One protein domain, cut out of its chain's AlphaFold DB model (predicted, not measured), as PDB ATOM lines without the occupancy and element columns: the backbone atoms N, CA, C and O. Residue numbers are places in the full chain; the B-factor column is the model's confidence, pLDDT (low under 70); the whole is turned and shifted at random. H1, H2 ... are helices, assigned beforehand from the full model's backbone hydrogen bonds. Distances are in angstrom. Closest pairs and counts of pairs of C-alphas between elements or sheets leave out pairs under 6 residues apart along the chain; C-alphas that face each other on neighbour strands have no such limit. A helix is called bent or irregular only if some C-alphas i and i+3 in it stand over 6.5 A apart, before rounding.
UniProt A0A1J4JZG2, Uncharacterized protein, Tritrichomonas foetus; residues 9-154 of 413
ATOM      1  N   ASP A   9     121.782 109.248 119.158       83.62
ATOM      2  CA  ASP A   9     121.892 108.962 117.718       83.62
ATOM      3  C   ASP A   9     121.003 109.851 116.824       83.62
ATOM      4  O   ASP A   9     121.212 109.919 115.613       83.62
ATOM      5  N   GLU A  10     119.970 110.486 117.385       82.81
ATOM      6  CA  GLU A  10     119.070 111.382 116.648       82.81
ATOM      7  C   GLU A  10     119.563 112.836 116.658       82.81
ATOM      8  O   GLU A  10     119.033 113.655 115.909       82.81
ATOM      9  N   LEU A  11     120.536 113.182 117.506       88.19
ATOM     10  CA  LEU A  11     121.033 114.548 117.632       88.19
ATOM     11  C   LEU A  11     122.126 114.837 116.604       88.19
ATOM     12  O   LEU A  11     123.108 114.110 116.491       88.19
ATOM     13  N   ASN A  12     121.979 115.955 115.895       89.75
ATOM     14  CA  ASN A  12     123.088 116.554 115.160       89.75
ATOM     15  C   ASN A  12     124.034 117.301 116.124       89.75
ATOM     16  O   ASN A  12     123.716 117.500 117.299       89.75
ATOM     17  N   GLU A  13     125.197 117.736 115.637       90.06
ATOM     18  CA  GLU A  13     126.217 118.373 116.485       90.06
ATOM     19  C   GLU A  13     125.699 119.650 117.163       90.06
ATOM     20  O   GLU A  13     126.010 119.901 118.327       90.06
ATOM     21  N   TYR A  14     124.853 120.439 116.491       92.31
ATOM     22  CA  TYR A  14     124.247 121.628 117.090       92.31
ATOM     23  C   TYR A  14     123.244 121.264 118.194       92.31
ATOM     24  O   TYR A  14     123.179 121.946 119.213       92.31
ATOM     25  N   GLY A  15     122.489 120.176 118.038       92.62
ATOM     26  CA  GLY A  15     121.609 119.635 119.071       92.62
ATOM     27  C   GLY A  15     122.395 119.196 120.307       92.62
ATOM     28  O   GLY A  15     122.039 119.571 121.425       92.62
ATOM     29  N   ILE A  16     123.513 118.490 120.115       93.31
ATOM     30  CA  ILE A  16     124.444 118.133 121.201       93.31
ATOM     31  C   ILE A  16     124.969 119.416 121.873       93.31
ATOM     32  O   ILE A  16     124.942 119.530 123.101       93.31
ATOM     33  N   PHE A  17     125.366 120.424 121.088       93.88
ATOM     34  CA  PHE A  17     125.852 121.709 121.598       93.88
ATOM     35  C   PHE A  17     124.795 122.453 122.410       93.88
ATOM     36  O   PHE A  17     125.091 122.953 123.499       93.88
ATOM     37  N   ALA A  18     123.555 122.492 121.931       94.31
ATOM     38  CA  ALA A  18     122.431 123.095 122.629       94.31
ATOM     39  C   ALA A  18     122.189 122.425 123.987       94.31
ATOM     40  O   ALA A  18     122.095 123.116 125.006       94.31
ATOM     41  N   PHE A  19     122.155 121.090 124.030       96.00
ATOM     42  CA  PHE A  19     121.956 120.365 125.282       96.00
ATOM     43  C   PHE A  19     123.119 120.549 126.257       96.00
ATOM     44  O   PHE A  19     122.864 120.795 127.431       96.00
ATOM     45  N   LEU A  20     124.377 120.522 125.809       94.81
ATOM     46  CA  LEU A  20     125.529 120.779 126.685       94.81
ATOM     47  C   LEU A  20     125.517 122.198 127.280       94.81
ATOM     48  O   LEU A  20     125.870 122.372 128.446       94.81
ATOM     49  N   ASN A  21     125.049 123.209 126.538       94.69
ATOM     50  CA  ASN A  21     124.883 124.568 127.069       94.69
ATOM     51  C   ASN A  21     123.829 124.639 128.188       94.69
ATOM     52  O   ASN A  21     124.066 125.261 129.233       94.69
ATOM     53  N   GLU A  22     122.676 123.999 127.991       94.94
ATOM     54  CA  GLU A  22     121.602 123.983 128.990       94.94
ATOM     55  C   GLU A  22     121.970 123.123 130.202       94.94
ATOM     56  O   GLU A  22     121.833 123.577 131.340       94.94
ATOM     57  N   MET A  23     122.545 121.939 129.976       94.44
ATOM     58  CA  MET A  23     123.047 121.062 131.034       94.44
ATOM     59  C   MET A  23     124.118 121.755 131.878       94.44
ATOM     60  O   MET A  23     124.022 121.722 133.100       94.44
ATOM     61  N   HIS A  24     125.086 122.452 131.267       94.69
ATOM     62  CA  HIS A  24     126.084 123.226 132.016       94.69
ATOM     63  C   HIS A  24     125.417 124.263 132.928       94.69
ATOM     64  O   HIS A  24     125.767 124.406 134.099       94.69
ATOM     65  N   THR A  25     124.439 125.004 132.401       91.62
ATOM     66  CA  THR A  25     123.728 126.038 133.164       91.62
ATOM     67  C   THR A  25     122.980 125.434 134.352       91.62
ATOM     68  O   THR A  25     123.049 125.962 135.464       91.62
ATOM     69  N   MET A  26     122.303 124.303 134.147       91.69
ATOM     70  CA  MET A  26     121.580 123.593 135.203       91.69
ATOM     71  C   MET A  26     122.521 122.975 136.238       91.69
ATOM     72  O   MET A  26     122.277 123.121 137.435       91.69
ATOM     73  N   ALA A  27     123.609 122.347 135.795       90.50
ATOM     74  CA  ALA A  27     124.627 121.751 136.650       90.50
ATOM     75  C   ALA A  27     125.333 122.807 137.514       90.50
ATOM     76  O   ALA A  27     125.513 122.593 138.710       90.50
ATOM     77  N   ALA A  28     125.650 123.981 136.957       91.12
ATOM     78  CA  ALA A  28     126.233 125.094 137.708       91.12
ATOM     79  C   ALA A  28     125.287 125.602 138.808       91.12
ATOM     80  O   ALA A  28     125.727 125.934 139.910       91.12
ATOM     81  N   GLN A  29     123.978 125.626 138.537       89.94
ATOM     82  CA  GLN A  29     122.980 125.944 139.558       89.94
ATOM     83  C   GLN A  29     122.931 124.871 140.649       89.94
ATOM     84  O   GLN A  29     122.950 125.224 141.823       89.94
ATOM     85  N   ILE A  30     122.921 123.580 140.291       87.69
ATOM     86  CA  ILE A  30     122.956 122.469 141.262       87.69
ATOM     87  C   ILE A  30     124.204 122.576 142.147       87.69
ATOM     88  O   ILE A  30     124.101 122.508 143.370       87.69
ATOM     89  N   ALA A  31     125.370 122.837 141.552       89.19
ATOM     90  CA  ALA A  31     126.632 123.006 142.269       89.19
ATOM     91  C   ALA A  31     126.579 124.125 143.324       89.19
ATOM     92  O   ALA A  31     127.202 124.005 144.378       89.19
ATOM     93  N   ALA A  32     125.827 125.200 143.064       87.44
ATOM     94  CA  ALA A  32     125.645 126.297 144.010       87.44
ATOM     95  C   ALA A  32     124.760 125.921 145.214       87.44
ATOM     96  O   ALA A  32     124.926 126.500 146.286       87.44
ATOM     97  N   TYR A  33     123.848 124.957 145.057       86.31
ATOM     98  CA  TYR A  33     122.987 124.465 146.139       86.31
ATOM     99  C   TYR A  33     123.629 123.325 146.943       86.31
ATOM    100  O   TYR A  33     123.358 123.189 148.133       86.31
ATOM    101  N   VAL A  34     124.525 122.539 146.339       83.94
ATOM    102  CA  VAL A  34     125.212 121.412 146.995       83.94
ATOM    103  C   VAL A  34     126.556 121.862 147.581       83.94
ATOM    104  O   VAL A  34     127.634 121.545 147.069       83.94
ATOM    105  N   THR A  35     126.496 122.634 148.669       76.62
ATOM    106  CA  THR A  35     127.688 123.170 149.360       76.62
ATOM    107  C   THR A  35     128.069 122.394 150.624       76.62
ATOM    108  O   THR A  35     129.255 122.292 150.932       76.62
ATOM    109  N   ASP A  36     127.102 121.769 151.300       76.31
ATOM    110  CA  ASP A  36     127.312 121.110 152.600       76.31
ATOM    111  C   ASP A  36     127.858 119.670 152.506       76.31
ATOM    112  O   ASP A  36     128.336 119.112 153.495       76.31
ATOM    113  N   ASN A  37     127.832 119.053 151.319       86.31
ATOM    114  CA  ASN A  37     128.360 117.707 151.080       86.31
ATOM    115  C   ASN A  37     129.647 117.777 150.245       86.31
ATOM    116  O   ASN A  37     129.594 117.896 149.022       86.31
ATOM    117  N   ALA A  38     130.808 117.679 150.903       85.81
ATOM    118  CA  ALA A  38     132.117 117.820 150.258       85.81
ATOM    119  C   ALA A  38     132.360 116.794 149.135       85.81
ATOM    120  O   ALA A  38     132.921 117.145 148.096       85.81
ATOM    121  N   THR A  39     131.914 115.548 149.319       86.88
ATOM    122  CA  THR A  39     132.065 114.487 148.314       86.88
ATOM    123  C   THR A  39     131.187 114.768 147.102       86.88
ATOM    124  O   THR A  39     131.688 114.793 145.983       86.88
ATOM    125  N   MET A  40     129.901 115.061 147.314       87.19
ATOM    126  CA  MET A  40     128.972 115.352 146.219       87.19
ATOM    127  C   MET A  40     129.346 116.644 145.480       87.19
ATOM    128  O   MET A  40     129.330 116.690 144.255       87.19
ATOM    129  N   SER A  41     129.778 117.672 146.213       89.06
ATOM    130  CA  SER A  41     130.282 118.920 145.631       89.06
ATOM    131  C   SER A  41     131.512 118.678 144.750       89.06
ATOM    132  O   SER A  41     131.629 119.281 143.686       89.06
ATOM    133  N   LYS A  42     132.413 117.763 145.148       89.81
ATOM    134  CA  LYS A  42     133.547 117.348 144.309       89.81
ATOM    135  C   LYS A  42     133.067 116.657 143.027       89.81
ATOM    136  O   LYS A  42     133.506 117.051 141.954       89.81
ATOM    137  N   LEU A  43     132.151 115.691 143.131       90.81
ATOM    138  CA  LEU A  43     131.604 114.964 141.974       90.81
ATOM    139  C   LEU A  43     130.936 115.903 140.967       90.81
ATOM    140  O   LEU A  43     131.245 115.861 139.780       90.81
ATOM    141  N   ILE A  44     130.071 116.795 141.451       91.06
ATOM    142  CA  ILE A  44     129.361 117.763 140.611       91.06
ATOM    143  C   ILE A  44     130.341 118.720 139.926       91.06
ATOM    144  O   ILE A  44     130.131 119.067 138.768       91.06
ATOM    145  N   LYS A  45     131.421 119.134 140.599       91.19
ATOM    146  CA  LYS A  45     132.464 119.967 139.979       91.19
ATOM    147  C   LYS A  45     133.208 119.221 138.874       91.19
ATOM    148  O   LYS A  45     133.323 119.771 137.785       91.19
ATOM    149  N   SER A  46     133.632 117.977 139.112       90.69
ATOM    150  CA  SER A  46     134.258 117.147 138.071       90.69
ATOM    151  C   SER A  46     133.316 116.945 136.872       90.69
ATOM    152  O   SER A  46     133.746 117.038 135.723       90.69
ATOM    153  N   ALA A  47     132.017 116.735 137.116       92.31
ATOM    154  CA  ALA A  47     131.008 116.601 136.064       92.31
ATOM    155  C   ALA A  47     130.807 117.911 135.284       92.31
ATOM    156  O   ALA A  47     130.773 117.902 134.053       92.31
ATOM    157  N   LEU A  48     130.729 119.044 135.989       93.69
ATOM    158  CA  LEU A  48     130.609 120.375 135.394       93.69
ATOM    159  C   LEU A  48     131.804 120.695 134.492       93.69
ATOM    160  O   LEU A  48     131.604 121.198 133.391       93.69
ATOM    161  N   GLU A  49     133.022 120.368 134.928       92.44
ATOM    162  CA  GLU A  49     134.230 120.517 134.112       92.44
ATOM    163  C   GLU A  49     134.165 119.662 132.844       92.44
ATOM    164  O   GLU A  49     134.447 120.168 131.765       92.44
ATOM    165  N   CYS A  50     133.737 118.397 132.933       93.12
ATOM    166  CA  CYS A  50     133.612 117.539 131.749       93.12
ATOM    167  C   CYS A  50     132.606 118.101 130.736       93.12
ATOM    168  O   CYS A  50     132.874 118.108 129.535       93.12
ATOM    169  N   ILE A  51     131.460 118.597 131.212       94.75
ATOM    170  CA  ILE A  51     130.461 119.255 130.363       94.75
ATOM    171  C   ILE A  51     131.049 120.531 129.744       94.75
ATOM    172  O   ILE A  51     130.871 120.768 128.549       94.75
ATOM    173  N   GLU A  52     131.764 121.339 130.531       93.88
ATOM    174  CA  GLU A  52     132.370 122.594 130.077       93.88
ATOM    175  C   GLU A  52     133.432 122.377 129.007       93.88
ATOM    176  O   GLU A  52     133.414 123.046 127.977       93.88
ATOM    177  N   ASP A  53     134.313 121.408 129.220       90.50
ATOM    178  CA  ASP A  53     135.379 121.061 128.293       90.50
ATOM    179  C   ASP A  53     134.783 120.612 126.933       90.50
ATOM    180  O   ASP A  53     135.394 120.795 125.881       90.50
ATOM    181  N   GLU A  54     133.579 120.011 126.897       92.31
ATOM    182  CA  GLU A  54     132.979 119.471 125.654       92.31
ATOM    183  C   GLU A  54     132.195 120.560 124.954       92.31
ATOM    184  O   GLU A  54     132.320 120.760 123.748       92.31
ATOM    185  N   ARG A  55     131.458 121.342 125.743       91.25
ATOM    186  CA  ARG A  55     130.851 122.584 125.287       91.25
ATOM    187  C   ARG A  55     131.899 123.508 124.665       91.25
ATOM    188  O   ARG A  55     131.622 124.113 123.634       91.25
ATOM    189  N   GLY A  56     133.078 123.614 125.277       88.94
ATOM    190  CA  GLY A  56     134.220 124.372 124.777       88.94
ATOM    191  C   GLY A  56     134.740 123.821 123.452       88.94
ATOM    192  O   GLY A  56     134.816 124.574 122.489       88.94
ATOM    193  N   SER A  57     134.997 122.511 123.385       89.12
ATOM    194  CA  SER A  57     135.429 121.820 122.160       89.12
ATOM    195  C   SER A  57     134.456 122.033 120.993       89.12
ATOM    196  O   SER A  57     134.845 122.437 119.900       89.12
ATOM    197  N   MET A  58     133.157 121.843 121.230       88.75
ATOM    198  CA  MET A  58     132.156 121.987 120.175       88.75
ATOM    199  C   MET A  58     131.852 123.432 119.803       88.75
ATOM    200  O   MET A  58     131.392 123.682 118.693       88.75
ATOM    201  N   ARG A  59     132.107 124.402 120.685       88.75
ATOM    202  CA  ARG A  59     131.942 125.823 120.355       88.75
ATOM    203  C   ARG A  59     132.779 126.217 119.139       88.75
ATOM    204  O   ARG A  59     132.333 127.050 118.355       88.75
ATOM    205  N   ASP A  60     133.947 125.607 118.967       87.44
ATOM    206  CA  ASP A  60     134.839 125.884 117.840       87.44
ATOM    207  C   ASP A  60     134.269 125.399 116.494       87.44
ATOM    208  O   ASP A  60     134.680 125.885 115.438       87.44
ATOM    209  N   LEU A  61     133.270 124.507 116.518       87.44
ATOM    210  CA  LEU A  61     132.560 124.024 115.331       87.44
ATOM    211  C   LEU A  61     131.503 125.010 114.811       87.44
ATOM    212  O   LEU A  61     130.977 124.788 113.722       87.44
ATOM    213  N   PHE A  62     131.184 126.086 115.541       89.94
ATOM    214  CA  PHE A  62     130.084 126.996 115.200       89.94
ATOM    215  C   PHE A  62     130.508 128.474 115.149       89.94
ATOM    216  O   PHE A  62     131.347 128.950 115.911       89.94
ATOM    217  N   ASP A  63     129.908 129.233 114.230       83.75
ATOM    218  CA  ASP A  63     130.210 130.644 113.940       83.75
ATOM    219  C   ASP A  63     129.451 131.641 114.832       83.75
ATOM    220  O   ASP A  63     129.465 132.851 114.607       83.75
ATOM    221  N   GLY A  64     128.797 131.149 115.883       83.31
ATOM    222  CA  GLY A  64     127.999 131.970 116.782       83.31
ATOM    223  C   GLY A  64     127.804 131.343 118.161       83.31
ATOM    224  O   GLY A  64     128.065 130.157 118.358       83.31
ATOM    225  N   PRO A  65     127.358 132.138 119.150       86.44
ATOM    226  CA  PRO A  65     126.973 131.605 120.449       86.44
ATOM    227  C   PRO A  65     125.716 130.738 120.325       86.44
ATOM    228  O   PRO A  65     124.933 130.892 119.387       86.44
ATOM    229  N   TYR A  66     125.487 129.883 121.321       89.06
ATOM    230  CA  TYR A  66     124.233 129.147 121.444       89.06
ATOM    231  C   TYR A  66     123.025 130.099 121.440       89.06
ATOM    232  O   TYR A  66     122.979 131.080 122.189       89.06
ATOM    233  N   GLN A  67     122.040 129.792 120.595       89.00
ATOM    234  CA  GLN A  67     120.764 130.499 120.519       89.00
ATOM    235  C   GLN A  67     119.629 129.552 120.908       89.00
ATOM    236  O   GLN A  67     119.605 128.395 120.488       89.00
ATOM    237  N   ARG A  68     118.662 130.059 121.677       89.12
ATOM    238  CA  ARG A  68     117.414 129.349 121.987       89.12
ATOM    239  C   ARG A  68     116.392 129.532 120.855       89.12
ATOM    240  O   ARG A  68     116.388 130.598 120.233       89.12
ATOM    241  N   PRO A  69     115.502 128.554 120.607       88.69
ATOM    242  CA  PRO A  69     114.403 128.729 119.662       88.69
ATOM    243  C   PRO A  69     113.446 129.839 120.120       88.69
ATOM    244  O   PRO A  69     113.318 130.126 121.311       88.69
ATOM    245  N   GLN A  70     112.743 130.460 119.170       86.50
ATOM    246  CA  GLN A  70     111.755 131.506 119.475       86.50
ATOM    247  C   GLN A  70     110.497 130.939 120.154       86.50
ATOM    248  O   GLN A  70     109.847 131.624 120.948       86.50
ATOM    249  N   SER A  71     110.161 129.680 119.861       87.81
ATOM    250  CA  SER A  71     109.020 128.984 120.445       87.81
ATOM    251  C   SER A  71     109.246 128.673 121.919       87.81
ATOM    252  O   SER A  71     110.155 127.935 122.299       87.81
ATOM    253  N   LYS A  72     108.369 129.214 122.772       86.50
ATOM    254  CA  LYS A  72     108.402 128.971 124.223       86.50
ATOM    255  C   LYS A  72     108.200 127.495 124.569       86.50
ATOM    256  O   LYS A  72     108.758 127.035 125.560       86.50
ATOM    257  N   GLN A  73     107.412 126.774 123.769       84.38
ATOM    258  CA  GLN A  73     107.176 125.343 123.956       84.38
ATOM    259  C   GLN A  73     108.441 124.544 123.634       84.38
ATOM    260  O   GLN A  73     108.846 123.711 124.442       84.38
ATOM    261  N   ALA A  74     109.118 124.864 122.526       85.56
ATOM    262  CA  ALA A  74     110.388 124.236 122.168       85.56
ATOM    263  C   ALA A  74     111.475 124.516 123.220       85.56
ATOM    264  O   ALA A  74     112.183 123.599 123.623       85.56
ATOM    265  N   VAL A  75     111.564 125.748 123.739       88.81
ATOM    266  CA  VAL A  75     112.487 126.074 124.844       88.81
ATOM    267  C   VAL A  75     112.177 125.247 126.090       88.81
ATOM    268  O   VAL A  75     113.091 124.682 126.682       88.81
ATOM    269  N   ALA A  76     110.905 125.161 126.494       87.00
ATOM    270  CA  ALA A  76     110.518 124.356 127.647       87.00
ATOM    271  C   ALA A  76     110.927 122.889 127.458       87.00
ATOM    272  O   ALA A  76     111.508 122.303 128.371       87.00
ATOM    273  N   LEU A  77     110.689 122.328 126.265       89.00
ATOM    274  CA  LEU A  77     111.053 120.952 125.926       89.00
ATOM    275  C   LEU A  77     112.564 120.723 125.984       89.00
ATOM    276  O   LEU A  77     112.996 119.753 126.600       89.00
ATOM    277  N   ILE A  78     113.365 121.637 125.431       91.06
ATOM    278  CA  ILE A  78     114.830 121.573 125.518       91.06
ATOM    279  C   ILE A  78     115.280 121.539 126.982       91.06
ATOM    280  O   ILE A  78     116.096 120.695 127.346       91.06
ATOM    281  N   LEU A  79     114.737 122.419 127.828       90.12
ATOM    282  CA  LEU A  79     115.091 122.474 129.249       90.12
ATOM    283  C   LEU A  79     114.717 121.171 129.967       90.12
ATOM    284  O   LEU A  79     115.540 120.619 130.694       90.12
ATOM    285  N   ARG A  80     113.521 120.624 129.718       88.38
ATOM    286  CA  ARG A  80     113.124 119.339 130.306       88.38
ATOM    287  C   ARG A  80     114.026 118.197 129.838       88.38
ATOM    288  O   ARG A  80     114.466 117.399 130.655       88.38
ATOM    289  N   CYS A  81     114.334 118.114 128.548       90.69
ATOM    290  CA  CYS A  81     115.223 117.075 128.031       90.69
ATOM    291  C   CYS A  81     116.649 117.200 128.594       90.69
ATOM    292  O   CYS A  81     117.229 116.184 128.963       90.69
ATOM    293  N   ALA A  82     117.187 118.417 128.725       91.44
ATOM    294  CA  ALA A  82     118.491 118.658 129.346       91.44
ATOM    295  C   ALA A  82     118.519 118.211 130.817       91.44
ATOM    296  O   ALA A  82     119.479 117.590 131.265       91.44
ATOM    297  N   GLU A  83     117.446 118.484 131.560       89.44
ATOM    298  CA  GLU A  83     117.299 118.038 132.943       89.44
ATOM    299  C   GLU A  83     117.229 116.505 133.044       89.44
ATOM    300  O   GLU A  83     117.945 115.915 133.851       89.44
ATOM    301  N   LEU A  84     116.458 115.848 132.171       89.62
ATOM    302  CA  LEU A  84     116.398 114.384 132.096       89.62
ATOM    303  C   LEU A  84     117.743 113.762 131.693       89.62
ATOM    304  O   LEU A  84     118.078 112.677 132.158       89.62
ATOM    305  N   TYR A  85     118.539 114.427 130.852       92.50
ATOM    306  CA  TYR A  85     119.888 113.960 130.520       92.50
ATOM    307  C   TYR A  85     120.852 114.027 131.703       92.50
ATOM    308  O   TYR A  85     121.700 113.141 131.837       92.50
ATOM    309  N   LEU A  86     120.722 115.042 132.562       90.94
ATOM    310  CA  LEU A  86     121.465 115.113 133.819       90.94
ATOM    311  C   LEU A  86     121.003 114.019 134.789       90.94
ATOM    312  O   LEU A  86     121.842 113.310 135.338       90.94
ATOM    313  N   ASP A  87     119.689 113.852 134.948       89.81
ATOM    314  CA  ASP A  87     119.088 112.882 135.870       89.81
ATOM    315  C   ASP A  87     119.400 111.427 135.488       89.81
ATOM    316  O   ASP A  87     119.815 110.627 136.319       89.81
ATOM    317  N   TYR A  88     119.274 111.076 134.206       89.69
ATOM    318  CA  TYR A  88     119.508 109.712 133.717       89.69
ATOM    319  C   TYR A  88     120.978 109.392 133.432       89.69
ATOM    320  O   TYR A  88     121.288 108.281 133.003       89.69
ATOM    321  N   GLY A  89     121.892 110.344 133.634       88.75
ATOM    322  CA  GLY A  89     123.318 110.143 133.382       88.75
ATOM    323  C   GLY A  89     123.721 110.162 131.900       88.75
ATOM    324  O   GLY A  89     124.873 109.878 131.588       88.75
ATOM    325  N   LEU A  90     122.821 110.528 130.978       90.38
ATOM    326  CA  LEU A  90     123.120 110.639 129.538       90.38
ATOM    327  C   LEU A  90     124.117 111.766 129.228       90.38
ATOM    328  O   LEU A  90     124.827 111.711 128.224       90.38
ATOM    329  N   TRP A  91     124.226 112.759 130.117       92.88
ATOM    330  CA  TRP A  91     125.263 113.793 130.057       92.88
ATOM    331  C   TRP A  91     126.682 113.200 129.996       92.88
ATOM    332  O   TRP A  91     127.568 113.797 129.386       92.88
ATOM    333  N   PHE A  92     126.901 112.033 130.611       92.25
ATOM    334  CA  PHE A  92     128.207 111.383 130.690       92.25
ATOM    335  C   PHE A  92     128.694 110.924 129.309       92.25
ATOM    336  O   PHE A  92     129.864 111.097 128.976       92.25
ATOM    337  N   GLU A  93     127.780 110.392 128.493       90.88
ATOM    338  CA  GLU A  93     128.053 110.005 127.106       90.88
ATOM    339  C   GLU A  93     128.208 111.244 126.215       90.88
ATOM    340  O   GLU A  93     129.185 111.350 125.482       90.88
ATOM    341  N   LEU A  94     127.305 112.226 126.344       90.62
ATOM    342  CA  LEU A  94     127.343 113.472 125.560       90.62
ATOM    343  C   LEU A  94     128.615 114.298 125.766       90.62
ATOM    344  O   LEU A  94     129.033 115.002 124.855       90.62
ATOM    345  N   SER A  95     129.193 114.261 126.966       90.12
ATOM    346  CA  SER A  95     130.390 115.036 127.318       90.12
ATOM    347  C   SER A  95     131.700 114.264 127.155       90.12
ATOM    348  O   SER A  95     132.755 114.793 127.514       90.12
ATOM    349  N   HIS A  96     131.648 113.019 126.659       89.25
ATOM    350  CA  HIS A  96     132.803 112.115 126.592       89.25
ATOM    351  C   HIS A  96     133.560 112.039 127.936       89.25
ATOM    352  O   HIS A  96     134.796 112.047 128.000       89.25
ATOM    353  N   ALA A  97     132.806 112.029 129.043       87.50
ATOM    354  CA  ALA A  97     133.358 112.165 130.388       87.50
ATOM    355  C   ALA A  97     134.243 110.973 130.783       87.50
ATOM    356  O   ALA A  97     135.176 111.136 131.565       87.50
ATOM    357  N   ASP A  98     134.010 109.783 130.226       86.94
ATOM    358  CA  ASP A  98     134.845 108.606 130.470       86.94
ATOM    359  C   ASP A  98     136.295 108.805 130.034       86.94
ATOM    360  O   ASP A  98     137.207 108.432 130.772       86.94
ATOM    361  N   LEU A  99     136.519 109.385 128.855       85.88
ATOM    362  CA  LEU A  99     137.856 109.656 128.333       85.88
ATOM    363  C   LEU A  99     138.551 110.717 129.187       85.88
ATOM    364  O   LEU A  99     139.693 110.544 129.603       85.88
ATOM    365  N   ARG A 100     137.825 111.778 129.532       83.00
ATOM    366  CA  ARG A 100     138.384 112.948 130.221       83.00
ATOM    367  C   ARG A 100     138.689 112.703 131.688       83.00
ATOM    368  O   ARG A 100     139.714 113.155 132.192       83.00
ATOM    369  N   LEU A 101     137.838 111.953 132.382       86.25
ATOM    370  CA  LEU A 101     138.098 111.567 133.769       86.25
ATOM    371  C   LEU A 101     139.285 110.604 133.863       86.25
ATOM    372  O   LEU A 101     140.079 110.716 134.797       86.25
ATOM    373  N   LYS A 102     139.467 109.715 132.875       85.94
ATOM    374  CA  LYS A 102     140.667 108.866 132.774       85.94
ATOM    375  C   LYS A 102     141.931 109.690 132.558       85.94
ATOM    376  O   LYS A 102     142.920 109.462 133.248       85.94
ATOM    377  N   GLU A 103     141.896 110.680 131.667       83.56
ATOM    378  CA  GLU A 103     143.022 111.601 131.447       83.56
ATOM    379  C   GLU A 103     143.398 112.388 132.714       83.56
ATOM    380  O   GLU A 103     144.580 112.623 132.969       83.56
ATOM    381  N   LYS A 104     142.408 112.738 133.546       82.00
ATOM    382  CA  LYS A 104     142.604 113.396 134.849       82.00
ATOM    383  C   LYS A 104     143.002 112.429 135.981       82.00
ATOM    384  O   LYS A 104     143.275 112.883 137.092       82.00
ATOM    385  N   GLY A 105     143.073 111.120 135.724       78.94
ATOM    386  CA  GLY A 105     143.419 110.096 136.717       78.94
ATOM    387  C   GLY A 105     142.309 109.789 137.733       78.94
ATOM    388  O   GLY A 105     142.597 109.250 138.798       78.94
ATOM    389  N   GLU A 106     141.049 110.118 137.431       82.75
ATOM    390  CA  GLU A 106     139.881 109.918 138.305       82.75
ATOM    391  C   GLU A 106     139.098 108.626 137.975       82.75
ATOM    392  O   GLU A 106     137.869 108.593 138.034       82.75
ATOM    393  N   GLU A 107     139.796 107.536 137.634       79.69
ATOM    394  CA  GLU A 107     139.177 106.258 137.229       79.69
ATOM    395  C   GLU A 107     138.243 105.658 138.288       79.69
ATOM    396  O   GLU A 107     137.192 105.112 137.960       79.69
ATOM    397  N   GLU A 108     138.595 105.810 139.563       79.06
ATOM    398  CA  GLU A 108     137.858 105.242 140.699       79.06
ATOM    399  C   GLU A 108     136.467 105.867 140.901       79.06
ATOM    400  O   GLU A 108     135.649 105.342 141.654       79.06
ATOM    401  N   VAL A 109     136.190 106.995 140.238       82.38
ATOM    402  CA  VAL A 109     134.994 107.817 140.457       82.38
ATOM    403  C   VAL A 109     133.999 107.722 139.289       82.38
ATOM    404  O   VAL A 109     132.856 108.160 139.410       82.38
ATOM    405  N   ILE A 110     134.392 107.091 138.175       84.50
ATOM    406  CA  ILE A 110     133.625 107.020 136.917       84.50
ATOM    407  C   ILE A 110     132.221 106.426 137.093       84.50
ATOM    408  O   ILE A 110     131.268 106.895 136.471       84.50
ATOM    409  N   ASP A 111     132.073 105.400 137.927       81.88
ATOM    410  CA  ASP A 111     130.773 104.746 138.104       81.88
ATOM    411  C   ASP A 111     129.829 105.554 139.000       81.88
ATOM    412  O   ASP A 111     128.616 105.512 138.810       81.88
ATOM    413  N   VAL A 112     130.380 106.331 139.937       85.31
ATOM    414  CA  VAL A 112     129.607 107.124 140.906       85.31
ATOM    415  C   VAL A 112     129.256 108.500 140.345       85.31
ATOM    416  O   VAL A 112     128.192 109.040 140.629       85.31
ATOM    417  N   ILE A 113     130.125 109.085 139.517       89.12
ATOM    418  CA  ILE A 113     129.886 110.420 138.967       89.12
ATOM    419  C   ILE A 113     128.677 110.441 138.025       89.12
ATOM    420  O   ILE A 113     127.961 111.431 137.994       89.12
ATOM    421  N   LYS A 114     128.377 109.343 137.318       88.19
ATOM    422  CA  LYS A 114     127.237 109.248 136.385       88.19
ATOM    423  C   LYS A 114     125.894 109.592 137.030       88.19
ATOM    424  O   LYS A 114     125.085 110.265 136.392       88.19
ATOM    425  N   SER A 115     125.675 109.163 138.274       88.31
ATOM    426  CA  SER A 115     124.444 109.416 139.032       88.31
ATOM    427  C   SER A 115     124.510 110.669 139.905       88.31
ATOM    428  O   SER A 115     123.540 110.971 140.593       88.31
ATOM    429  N   CYS A 116     125.609 111.437 139.878       88.88
ATOM    430  CA  CYS A 116     125.826 112.488 140.870       88.88
ATOM    431  C   CYS A 116     124.752 113.578 140.854       88.88
ATOM    432  O   CYS A 116     124.499 114.171 141.892       88.88
ATOM    433  N   PHE A 117     124.122 113.852 139.706       90.44
ATOM    434  CA  PHE A 117     123.015 114.808 139.617       90.44
ATOM    435  C   PHE A 117     121.691 114.219 140.112       90.44
ATOM    436  O   PHE A 117     120.962 114.917 140.815       90.44
ATOM    437  N   HIS A 118     121.416 112.947 139.813       88.69
ATOM    438  CA  HIS A 118     120.241 112.231 140.317       88.69
ATOM    439  C   HIS A 118     120.213 112.214 141.848       88.69
ATOM    440  O   HIS A 118     119.220 112.582 142.473       88.69
ATOM    441  N   ASP A 119     121.362 111.911 142.455       86.25
ATOM    442  CA  ASP A 119     121.531 111.796 143.905       86.25
ATOM    443  C   ASP A 119     121.380 113.142 144.649       86.25
ATOM    444  O   ASP A 119     121.400 113.177 145.881       86.25
ATOM    445  N   THR A 120     121.240 114.264 143.928       83.56
ATOM    446  CA  THR A 120     120.936 115.574 144.532       83.56
ATOM    447  C   THR A 120     119.449 115.824 144.746       83.56
ATOM    448  O   THR A 120     119.120 116.727 145.510       83.56
ATOM    449  N   GLU A 121     118.565 115.092 144.060       81.69
ATOM    450  CA  GLU A 121     117.116 115.353 144.014       81.69
ATOM    451  C   GLU A 121     116.745 116.776 143.516       81.69
ATOM    452  O   GLU A 121     115.639 117.265 143.741       81.69
ATOM    453  N   LEU A 122     117.656 117.468 142.812       81.38
ATOM    454  CA  LEU A 122     117.459 118.831 142.279       81.38
ATOM    455  C   LEU A 122     117.139 118.863 140.767       81.38
ATOM    456  O   LEU A 122     117.248 119.917 140.126       81.38
ATOM    457  N   THR A 123     116.762 117.715 140.202       76.56
ATOM    458  CA  THR A 123     116.552 117.443 138.765       76.56
ATOM    459  C   THR A 123     115.074 117.309 138.363       76.56
ATOM    460  O   THR A 123     114.771 116.749 137.315       76.56
ATOM    461  N   ASP A 124     114.131 117.835 139.156       74.19
ATOM    462  CA  ASP A 124     112.693 117.850 138.805       74.19
ATOM    463  C   ASP A 124     112.090 119.267 138.755       74.19
ATOM    464  O   ASP A 124     110.979 119.535 139.214       74.19
ATOM    465  N   ARG A 125     112.855 120.232 138.236       74.19
ATOM    466  CA  ARG A 125     112.470 121.650 138.179       74.19
ATOM    467  C   ARG A 125     111.576 121.974 136.992       74.19
ATOM    468  O   ARG A 125     110.765 122.899 137.087       74.19
ATOM    469  N   TYR A 126     111.707 121.256 135.884       75.69
ATOM    470  CA  TYR A 126     110.894 121.465 134.695       75.69
ATOM    471  C   TYR A 126     109.908 120.314 134.543       75.69
ATOM    472  O   TYR A 126     110.284 119.153 134.523       75.69
ATOM    473  N   THR A 127     108.626 120.622 134.388       72.12
ATOM    474  CA  THR A 127     107.617 119.619 134.040       72.12
ATOM    475  C   THR A 127     106.802 120.132 132.870       72.12
ATOM    476  O   THR A 127     106.391 121.293 132.838       72.12
ATOM    477  N   ILE A 128     106.594 119.272 131.874       73.62
ATOM    478  CA  ILE A 128     105.762 119.591 130.719       73.62
ATOM    479  C   ILE A 128     104.591 118.627 130.718       73.62
ATOM    480  O   ILE A 128     104.740 117.409 130.746       73.62
ATOM    481  N   SER A 129     103.396 119.202 130.714       69.62
ATOM    482  CA  SER A 129     102.140 118.477 130.649       69.62
ATOM    483  C   SER A 129     101.369 119.010 129.452       69.62
ATOM    484  O   SER A 129     100.900 120.146 129.463       69.62
ATOM    485  N   SER A 130     101.302 118.216 128.388       69.69
ATOM    486  CA  SER A 130     100.582 118.547 127.158       69.69
ATOM    487  C   SER A 130     100.151 117.247 126.453       69.69
ATOM    488  O   SER A 130     100.736 116.185 126.716       69.69
ATOM    489  N   PRO A 131      99.089 117.265 125.623       76.56
ATOM    490  CA  PRO A 131      98.714 116.133 124.784       76.56
ATOM    491  C   PRO A 131      99.889 115.589 123.959       76.56
ATOM    492  O   PRO A 131     100.730 116.335 123.467       76.56
ATOM    493  N   ILE A 132      99.918 114.268 123.739       70.94
ATOM    494  CA  ILE A 132     101.023 113.587 123.030       70.94
ATOM    495  C   ILE A 132     101.272 114.188 121.638       70.94
ATOM    496  O   ILE A 132     102.420 114.300 121.210       70.94
ATOM    497  N   ILE A 133     100.207 114.587 120.937       70.19
ATOM    498  CA  ILE A 133     100.301 115.190 119.603       70.19
ATOM    499  C   ILE A 133     101.058 116.520 119.666       70.19
ATOM    500  O   ILE A 133     101.986 116.724 118.892       70.19
ATOM    501  N   GLU A 134     100.715 117.390 120.616       75.81
ATOM    502  CA  GLU A 134     101.382 118.681 120.805       75.81
ATOM    503  C   GLU A 134     102.855 118.497 121.181       75.81
ATOM    504  O   GLU A 134     103.713 119.096 120.544       75.81
ATOM    505  N   LEU A 135     103.172 117.588 122.111       75.62
ATOM    506  CA  LEU A 135     104.562 117.258 122.457       75.62
ATOM    507  C   LEU A 135     105.361 116.742 121.254       75.62
ATOM    508  O   LEU A 135     106.535 117.072 121.094       75.62
ATOM    509  N   THR A 136     104.725 115.951 120.387       79.06
ATOM    510  CA  THR A 136     105.357 115.445 119.163       79.06
ATOM    511  C   THR A 136     105.636 116.581 118.180       79.06
ATOM    512  O   THR A 136     106.730 116.646 117.624       79.06
ATOM    513  N   LEU A 137     104.691 117.510 118.003       83.00
ATOM    514  CA  LEU A 137     104.875 118.699 117.166       83.00
ATOM    515  C   LEU A 137     105.967 119.620 117.723       83.00
ATOM    516  O   LEU A 137     106.831 120.060 116.972       83.00
ATOM    517  N   THR A 138     105.992 119.847 119.038       83.50
ATOM    518  CA  THR A 138     107.050 120.621 119.703       83.50
ATOM    519  C   THR A 138     108.418 119.953 119.548       83.50
ATOM    520  O   THR A 138     109.420 120.640 119.359       83.50
ATOM    521  N   ARG A 139     108.487 118.615 119.572       84.06
ATOM    522  CA  ARG A 139     109.729 117.880 119.292       84.06
ATOM    523  C   ARG A 139     110.182 118.072 117.848       84.06
ATOM    524  O   ARG A 139     111.366 118.297 117.632       84.06
ATOM    525  N   LEU A 140     109.274 118.002 116.873       85.38
ATOM    526  CA  LEU A 140     109.607 118.265 115.469       85.38
ATOM    527  C   LEU A 140     110.121 119.695 115.276       85.38
ATOM    528  O   LEU A 140     111.137 119.888 114.618       85.38
ATOM    529  N   GLU A 141     109.478 120.677 115.912       88.50
ATOM    530  CA  GLU A 141     109.929 122.072 115.908       88.50
ATOM    531  C   GLU A 141     111.339 122.218 116.503       88.50
ATOM    532  O   GLU A 141     112.200 122.875 115.920       88.50
ATOM    533  N   MET A 142     111.604 121.558 117.634       90.25
ATOM    534  CA  MET A 142     112.925 121.530 118.264       90.25
ATOM    535  C   MET A 142     113.992 120.907 117.349       90.25
ATOM    536  O   MET A 142     115.074 121.473 117.212       90.25
ATOM    537  N   MET A 143     113.702 119.765 116.717       89.62
ATOM    538  CA  MET A 143     114.648 119.091 115.817       89.62
ATOM    539  C   MET A 143     114.917 119.917 114.552       89.62
ATOM    540  O   MET A 143     116.076 120.094 114.187       89.62
ATOM    541  N   SER A 144     113.875 120.494 113.943       89.38
ATOM    542  CA  SER A 144     114.011 121.401 112.792       89.38
ATOM    543  C   SER A 144     114.889 122.600 113.134       89.38
ATOM    544  O   SER A 144     115.794 122.943 112.381       89.38
ATOM    545  N   PHE A 145     114.686 123.194 114.314       93.00
ATOM    546  CA  PHE A 145     115.522 124.292 114.789       93.00
ATOM    547  C   PHE A 145     117.005 123.903 114.877       93.00
ATOM    548  O   PHE A 145     117.871 124.698 114.504       93.00
ATOM    549  N   PHE A 146     117.318 122.694 115.355       93.56
ATOM    550  CA  PHE A 146     118.702 122.227 115.411       93.56
ATOM    551  C   PHE A 146     119.309 122.029 114.023       93.56
ATOM    552  O   PHE A 146     120.478 122.352 113.819       93.56
ATOM    553  N   GLU A 147     118.549 121.502 113.067       90.06
ATOM    554  CA  GLU A 147     119.003 121.336 111.683       90.06
ATOM    555  C   GLU A 147     119.258 122.675 110.992       90.06
ATOM    556  O   GLU A 147     120.294 122.846 110.345       90.06
ATOM    557  N   ASP A 148     118.353 123.635 111.160       89.81
ATOM    558  CA  ASP A 148     118.481 124.964 110.565       89.81
ATOM    559  C   ASP A 148     119.708 125.691 111.114       89.81
ATOM    560  O   ASP A 148     120.495 126.256 110.352       89.81
ATOM    561  N   LYS A 149     119.936 125.612 112.431       90.81
ATOM    562  CA  LYS A 149     121.117 126.217 113.053       90.81
ATOM    563  C   LYS A 149     122.409 125.538 112.633       90.81
ATOM    564  O   LYS A 149     123.361 126.243 112.322       90.81
ATOM    565  N   GLN A 150     122.440 124.208 112.553       89.50
ATOM    566  CA  GLN A 150     123.590 123.488 112.003       89.50
ATOM    567  C   GLN A 150     123.924 124.009 110.595       89.50
ATOM    568  O   GLN A 150     125.068 124.358 110.335       89.50
ATOM    569  N   LYS A 151     122.942 124.135 109.695       87.12
ATOM    570  CA  LYS A 151     123.179 124.641 108.330       87.12
ATOM    571  C   LYS A 151     123.658 126.096 108.298       87.12
ATOM    572  O   LYS A 151     124.445 126.451 107.429       87.12
ATOM    573  N   GLU A 152     123.164 126.934 109.206       87.75
ATOM    574  CA  GLU A 152     123.450 128.372 109.218       87.75
ATOM    575  C   GLU A 152     124.858 128.701 109.731       87.75
ATOM    576  O   GLU A 152     125.510 129.586 109.179       87.75
ATOM    577  N   ILE A 153     125.314 128.034 110.799       88.38
ATOM    578  CA  ILE A 153     126.506 128.475 111.546       88.38
ATOM    579  C   ILE A 153     127.606 127.413 111.678       88.38
ATOM    580  O   ILE A 153     128.605 127.684 112.338       88.38
ATOM    581  N   TYR A 154     127.457 126.207 111.127       87.62
ATOM    582  CA  TYR A 154     128.474 125.157 111.261       87.62
ATOM    583  C   TYR A 154     129.704 125.408 110.374       87.62
ATOM    584  O   TYR A 154     129.586 125.716 109.192       87.62
TER     585      TYR A 154
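This is residues 9 to 154 of the 413 residues of an uncharacterized protein of Tritrichomonas foetus (UniProt A0A1J4JZG2). Look first for a long helical hairpin, H2 side by side with H1, with H1 running through the middle of the domain; H3 crosses H1, and H7 packs crosswise on the beginnings of H1 and H3. Away from H7, the small helix H5 packs crosswise on H2 and the chain folds back as H6, while the very short H4 packs on H1. The printed part has 146 residues with seven named helices, H1 to H7 in chain order, and no named strand: the class is all helix, the helix packing mostly crossed. It is compact, with a radius of gyration of the C-alphas of 15.6 A and spans of 42 by 34 by 24 A.

Start at H2, residues 38 to 59, which touches H1, residues 13 to 33, closest at the C-alphas of Arg 55 and Leu 20, 5.8 A apart. They form a hairpin at a shallow tilt of 26 degrees, opposite ways. H2 also touches H5, residues 97 to 103, about perpendicular at 81 degrees, with the C-alphas of Cys 50 and Ala 97 closest at 5.5 A. H6, residues 107 to 113, only just touches H2, with 3 pairs of C-alphas within 8 A, the closest being Leu 43 and Ile 113 at 5.7 A. H5 and H6 are a hairpin. H1 is the hub, touching four helices. With residues 19 to 27 it touches H3, residues 72 to 87, at a steep tilt of 67 degrees, only just short of perpendicular; the C-alphas of Met 23 and Ala 82 come closest, at 5.4 A. H4, residues 91 to 94, touches H1, closest at the C-alphas of Ile 16 and Leu 94, 7.0 A. H7, residues 132 to 153, touches H1 at Gly 15 and Phe 146, whose C-alphas are closest at 5.3 A, and H3 at Ala 74 and Met 142, closest at 5.4 A. H2 and H7 are apart. Every O i to N i+4 pair is within hydrogen-bond range in H1, H2, H3, H5 and H7; H6 has 1 of 3, beside 2 of 4 O i to N i+3 pairs, and H4 is too short for an i+4 pair.

Find C-alpha 38 at (132.117, 117.820, 150.258); from there H2 runs 31.0 A to residue 59. H1 begins at C-alpha 13, (126.217, 118.373, 116.485), and is 30.4 A long. H3 measures 22.6 A, H4 5.0 A, H5 9.7 A and H6 10.3 A; H6 is irregular, with C-alphas 108 and 111 7.6 A apart. H7 covers 31.7 A and ends at C-alpha 153, (126.506, 128.475, 111.546).

The C-alphas farthest apart, Gly 105 and Ile 133, are 46.7 A apart. The printed part has no cut. Look for the long links at residues 60 to 71 and 114 to 131; the other links are tight. Mean pLDDT of the printed part is 87.0, and residues 129 to 130 are under 70.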